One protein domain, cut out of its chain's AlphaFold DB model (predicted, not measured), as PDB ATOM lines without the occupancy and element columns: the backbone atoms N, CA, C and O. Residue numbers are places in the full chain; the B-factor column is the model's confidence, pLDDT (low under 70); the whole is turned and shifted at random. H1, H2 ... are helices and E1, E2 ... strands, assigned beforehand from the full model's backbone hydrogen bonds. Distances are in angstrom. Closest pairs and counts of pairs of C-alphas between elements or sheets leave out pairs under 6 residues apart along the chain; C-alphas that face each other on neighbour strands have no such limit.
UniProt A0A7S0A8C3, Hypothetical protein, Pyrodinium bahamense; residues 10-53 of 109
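What this domain is: This is residues 10 to 53 of the 109 residues of the protein "Hypothetical protein" of Pyrodinium bahamense (UniProt A0A7S0A8C3). One short helix, H1, packs over one face of a two-stranded hairpin, E1 and E2, and a tail runs out from the end of the hairpin, with residues 46 to 52 sticking out free. The other face of the hairpin has no named element over it. The printed part has 44 residues with one named helix and two named strands, in the order H1, E1, E2; the strands are antiparallel, the class is mixed, helices and strands, and under half of the residues are in named elements. The whole is only just compact, close to loose, with a radius of gyration of the C-alphas of 10.7 A, and its flat outline spans 30 by 22 by 12 A.

Where its parts are: H1, residues 13 to 22, begins at C-alpha 13 at (201.627, 194.408, 113.858) and is 14.4 A long from first to last C-alpha. E1, residues 28 to 32, is 13.7 A long and begins at C-alpha 28 at (201.654, 205.378, 116.534). E2, residues 37 to 41, is 13.4 A long and ends at C-alpha 41 at (206.666, 206.930, 118.014).

How they stand to each other: E1 and E2 form an antiparallel hairpin, with 156 degrees between their directions. N 30 and O 39 are within hydrogen-bond range at 3.0 A, as are N 32 and O 37 at 2.8 A. The closest C-alphas of H1 and E1 are those of Cys 20 and Gly 28, 6.3 A apart. The closest of H1 and E2 are those of Ala 16 and Phe 38, 6.5 A apart. In H1 every O i to N i+4 pair is within hydrogen-bond range.

The domain as a whole: The C-alphas farthest apart, those of Glu 24 and Trp 52, are 30.3 A apart. The printed part has no cut, and the links H1 to E1 and E1 to E2 are tight. Residues 42 to 53 hold no named element. The mean pLDDT of the printed part is 79.4, and residues 46 to 53 are under 70.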
ATOM      1  N   LEU A  10     211.273 193.480 117.703       82.75
ATOM      2  CA  LEU A  10     210.759 192.383 116.895       82.75
ATOM      3  C   LEU A  10     209.312 192.109 117.302       82.75
ATOM      4  O   LEU A  10     209.029 192.001 118.496       82.75
ATOM      5  N   GLY A  11     208.419 191.947 116.332       79.56
ATOM      6  CA  GLY A  11     207.090 191.422 116.613       79.56
ATOM      7  C   GLY A  11     206.056 191.731 115.545       79.56
ATOM      8  O   GLY A  11     206.303 192.377 114.529       79.56
ATOM      9  N   SER A  12     204.854 191.237 115.789       84.44
ATOM     10  CA  SER A  12     203.740 191.396 114.870       84.44
ATOM     11  C   SER A  12     203.136 192.798 114.944       84.44
ATOM     12  O   SER A  12     203.206 193.504 115.952       84.44
ATOM     13  N   ARG A  13     202.429 193.180 113.877       83.44
ATOM     14  CA  ARG A  13     201.627 194.408 113.858       83.44
ATOM     15  C   ARG A  13     200.662 194.496 115.050       83.44
ATOM     16  O   ARG A  13     200.474 195.577 115.589       83.44
ATOM     17  N   ILE A  14     200.060 193.375 115.449       84.56
ATOM     18  CA  ILE A  14     199.096 193.326 116.557       84.56
ATOM     19  C   ILE A  14     199.795 193.641 117.885       84.56
ATOM     20  O   ILE A  14     199.286 194.445 118.657       84.56
ATOM     21  N   GLU A  15     200.980 193.076 118.127       84.62
ATOM     22  CA  GLU A  15     201.775 193.386 119.324       84.62
ATOM     23  C   GLU A  15     202.194 194.858 119.362       84.62
ATOM     24  O   GLU A  15     202.129 195.487 120.416       84.62
ATOM     25  N   ALA A  16     202.553 195.434 118.212       83.94
ATOM     26  CA  ALA A  16     202.870 196.855 118.101       83.94
ATOM     27  C   ALA A  16     201.653 197.754 118.398       83.94
ATOM     28  O   ALA A  16     201.784 198.762 119.097       83.94
ATOM     29  N   GLU A  17     200.466 197.385 117.902       85.06
ATOM     30  CA  GLU A  17     199.202 198.073 118.200       85.06
ATOM     31  C   GLU A  17     198.872 197.997 119.698       85.06
ATOM     32  O   GLU A  17     198.551 199.024 120.301       85.06
ATOM     33  N   SER A  18     199.013 196.821 120.320       85.12
ATOM     34  CA  SER A  18     198.805 196.633 121.761       85.12
ATOM     35  C   SER A  18     199.791 197.450 122.598       85.12
ATOM     36  O   SER A  18     199.357 198.212 123.460       85.12
ATOM     37  N   ALA A  19     201.090 197.391 122.293       85.69
ATOM     38  CA  ALA A  19     202.118 198.151 123.006       85.69
ATOM     39  C   ALA A  19     201.908 199.672 122.883       85.69
ATOM     40  O   ALA A  19     202.070 200.416 123.848       85.69
ATOM     41  N   CYS A  20     201.473 200.152 121.713       85.75
ATOM     42  CA  CYS A  20     201.116 201.559 121.524       85.75
ATOM     43  C   CYS A  20     199.817 201.961 122.251       85.75
ATOM     44  O   CYS A  20     199.591 203.137 122.543       85.75
ATOM     45  N   CYS A  21     198.922 201.013 122.537       83.06
ATOM     46  CA  CYS A  21     197.733 201.283 123.343       83.06
ATOM     47  C   CYS A  21     198.061 201.384 124.836       83.06
ATOM     48  O   CYS A  21     197.458 202.225 125.503       83.06
ATOM     49  N   GLU A  22     199.017 200.588 125.321       84.31
ATOM     50  CA  GLU A  22     199.504 200.610 126.707       84.31
ATOM     51  C   GLU A  22     200.291 201.885 127.044       84.31
ATOM     52  O   GLU A  22     200.212 202.372 128.170       84.31
ATOM     53  N   ASP A  23     201.009 202.459 126.073       82.62
ATOM     54  CA  ASP A  23     201.725 203.723 126.255       82.62
ATOM     55  C   ASP A  23     200.832 204.932 125.908       82.62
ATOM     56  O   ASP A  23     200.390 205.128 124.767       82.62
ATOM     57  N   GLU A  24     200.569 205.781 126.904       82.25
ATOM     58  CA  GLU A  24     199.787 207.014 126.747       82.25
ATOM     59  C   GLU A  24     200.463 208.029 125.816       82.25
ATOM     60  O   GLU A  24     199.779 208.803 125.147       82.25
ATOM     61  N   ASN A  25     201.794 207.997 125.726       83.56
ATOM     62  CA  ASN A  25     202.565 208.900 124.878       83.56
ATOM     63  C   ASN A  25     202.707 208.387 123.443       83.56
ATOM     64  O   ASN A  25     203.274 209.093 122.608       83.56
ATOM     65  N   CYS A  26     202.229 207.179 123.137       84.31
ATOM     66  CA  CYS A  26     202.334 206.625 121.797       84.31
ATOM     67  C   CYS A  26     201.287 207.226 120.854       84.31
ATOM     68  O   CYS A  26     200.082 207.013 120.993       84.31
ATOM     69  N   GLY A  27     201.771 207.955 119.846       85.00
ATOM     70  CA  GLY A  27     200.968 208.469 118.738       85.00
ATOM     71  C   GLY A  27     200.849 207.480 117.574       85.00
ATOM     72  O   GLY A  27     199.992 207.655 116.706       85.00
ATOM     73  N   GLY A  28     201.687 206.440 117.539       87.44
ATOM     74  CA  GLY A  28     201.654 205.378 116.534       87.44
ATOM     75  C   GLY A  28     202.967 204.595 116.431       87.44
ATOM     76  O   GLY A  28     203.858 204.746 117.265       87.44
ATOM     77  N   PHE A  29     203.122 203.782 115.385       87.00
ATOM     78  CA  PHE A  29     204.376 203.078 115.094       87.00
ATOM     79  C   PHE A  29     204.716 202.997 113.599       87.00
ATOM     80  O   PHE A  29     203.849 203.110 112.727       87.00
ATOM     81  N   HIS A  30     206.001 202.789 113.304       87.81
ATOM     82  CA  HIS A  30     206.458 202.334 111.987       87.81
ATOM     83  C   HIS A  30     206.750 200.837 112.029       87.81
ATOM     84  O   HIS A  30     207.402 200.375 112.959       87.81
ATOM     85  N   LEU A  31     206.316 200.113 111.002       85.62
ATOM     86  CA  LEU A  31     206.555 198.688 110.796       85.62
ATOM     87  C   LEU A  31     207.449 198.495 109.567       85.62
ATOM     88  O   LEU A  31     207.134 199.010 108.494       85.62
ATOM     89  N   ASP A  32     208.546 197.755 109.695       84.50
ATOM     90  CA  ASP A  32     209.351 197.299 108.561       84.50
ATOM     91  C   ASP A  32     208.800 195.962 108.049       84.50
ATOM     92  O   ASP A  32     208.899 194.941 108.725       84.50
ATOM     93  N   LYS A  33     208.246 195.953 106.833       80.75
ATOM     94  CA  LYS A  33     207.657 194.746 106.229       80.75
ATOM     95  C   LYS A  33     208.676 193.648 105.927       80.75
ATOM     96  O   LYS A  33     208.278 192.505 105.744       80.75
ATOM     97  N   LEU A  34     209.958 193.993 105.794       80.94
ATOM     98  CA  LEU A  34     211.005 193.018 105.474       80.94
ATOM     99  C   LEU A  34     211.552 192.330 106.719       80.94
ATOM    100  O   LEU A  34     211.910 191.159 106.644       80.94
ATOM    101  N   SER A  35     211.656 193.069 107.820       81.94
ATOM    102  CA  SER A  35     212.243 192.557 109.057       81.94
ATOM    103  C   SER A  35     211.201 192.137 110.093       81.94
ATOM    104  O   SER A  35     211.574 191.521 111.081       81.94
ATOM    105  N   GLU A  36     209.926 192.494 109.890       82.50
ATOM    106  CA  GLU A  36     208.867 192.362 110.907       82.50
ATOM    107  C   GLU A  36     209.257 193.045 112.231       82.50
ATOM    108  O   GLU A  36     208.919 192.613 113.330       82.50
ATOM    109  N   ASP A  37     209.999 194.145 112.104       87.00
ATOM    110  CA  ASP A  37     210.396 195.001 113.213       87.00
ATOM    111  C   ASP A  37     209.445 196.191 113.291       87.00
ATOM    112  O   ASP A  37     209.048 196.753 112.265       87.00
ATOM    113  N   PHE A  38     209.143 196.653 114.500       87.00
ATOM    114  CA  PHE A  38     208.373 197.870 114.721       87.00
ATOM    115  C   PHE A  38     209.077 198.854 115.652       87.00
ATOM    116  O   PHE A  38     209.956 198.510 116.442       87.00
ATOM    117  N   VAL A  39     208.703 200.126 115.540       88.06
ATOM    118  CA  VAL A  39     209.194 201.194 116.410       88.06
ATOM    119  C   VAL A  39     208.051 202.112 116.813       88.06
ATOM    120  O   VAL A  39     207.371 202.680 115.958       88.06
ATOM    121  N   LEU A  40     207.875 202.278 118.123       87.38
ATOM    122  CA  LEU A  40     206.884 203.178 118.705       87.38
ATOM    123  C   LEU A  40     207.352 204.636 118.616       87.38
ATOM    124  O   LEU A  40     208.522 204.962 118.858       87.38
ATOM    125  N   LEU A  41     206.422 205.516 118.267       86.56
ATOM    126  CA  LEU A  41     206.666 206.930 118.014       86.56
ATOM    127  C   LEU A  41     205.657 207.777 118.793       86.56
ATOM    128  O   LEU A  41     204.469 207.453 118.862       86.56
ATOM    129  N   THR A  42     206.120 208.894 119.354       85.00
ATOM    130  CA  THR A  42     205.248 209.842 120.069       85.00
ATOM    131  C   THR A  42     204.352 210.622 119.122       85.00
ATOM    132  O   THR A  42     203.233 210.995 119.458       85.00
ATOM    133  N   ASN A  43     204.829 210.859 117.904       80.06
ATOM    134  CA  ASN A  43     204.082 211.531 116.862       80.06
ATOM    135  C   ASN A  43     204.372 210.865 115.520       80.06
ATOM    136  O   ASN A  43     205.532 210.624 115.174       80.06
ATOM    137  N   ILE A  44     203.311 210.585 114.769       78.25
ATOM    138  CA  ILE A  44     203.398 210.082 113.404       78.25
ATOM    139  C   ILE A  44     202.773 211.099 112.463       78.25
ATOM    140  O   ILE A  44     201.628 211.522 112.644       78.25
ATOM    141  N   GLY A  45     203.564 211.481 111.460       70.94
ATOM    142  CA  GLY A  45     203.136 212.338 110.362       70.94
ATOM    143  C   GLY A  45     202.160 211.635 109.418       70.94
ATOM    144  O   GLY A  45     201.770 210.488 109.623       70.94
ATOM    145  N   TYR A  46     201.750 212.338 108.364       63.19
ATOM    146  CA  TYR A  46     200.821 211.782 107.384       63.19
ATOM    147  C   TYR A  46     201.381 210.513 106.733       63.19
ATOM    148  O   TYR A  46     202.547 210.453 106.337       63.19
ATOM    149  N   ARG A  47     200.520 209.498 106.623       60.56
ATOM    150  CA  ARG A  47     200.803 208.270 105.882       60.56
ATOM    151  C   ARG A  47     201.093 208.653 104.431       60.56
ATOM    152  O   ARG A  47     200.220 209.209 103.771       60.56
ATOM    153  N   SER A  48     202.299 208.354 103.945       57.16
ATOM    154  CA  SER A  48     202.569 208.439 102.507       57.16
ATOM    155  C   SER A  48     201.655 207.440 101.789       57.16
ATOM    156  O   SER A  48     201.562 206.284 102.211       57.16
ATOM    157  N   GLU A  49     200.984 207.863 100.716       57.78
ATOM    158  CA  GLU A  49     200.193 206.979  99.839       57.78
ATOM    159  C   GLU A  49     201.058 205.955  99.085       57.78
ATOM    160  O   GLU A  49     200.530 205.094  98.379       57.78
ATOM    161  N   ASP A  50     202.380 205.988  99.271       59.19
ATOM    162  CA  ASP A  50     203.303 204.992  98.741       59.19
ATOM    163  C   ASP A  50     203.058 203.604  99.343       59.19
ATOM    164  O   ASP A  50     203.683 203.168 100.314       59.19
ATOM    165  N   THR A  51     202.180 202.854  98.683       56.66
ATOM    166  CA  THR A  51     201.916 201.431  98.929       56.66
ATOM    167  C   THR A  51     203.137 200.533  98.680       56.66
ATOM    168  O   THR A  51     203.155 199.391  99.142       56.66
ATOM    169  N   TRP A  52     204.181 201.051  98.020       57.69
ATOM    170  CA  TRP A  52     205.465 200.375  97.782       57.69
ATOM    171  C   TRP A  52     206.553 200.665  98.814       57.69
ATOM    172  O   TRP A  52     207.665 200.144  98.707       57.69
ATOM    173  N   SER A  53     206.269 201.475  99.829       63.44
ATOM    174  CA  SER A  53     207.261 201.748 100.859       63.44
ATOM    175  C   SER A  53     207.467 200.517 101.759       63.44
ATOM    176  O   SER A  53     206.531 199.905 102.269       63.44
TER     177      SER A  53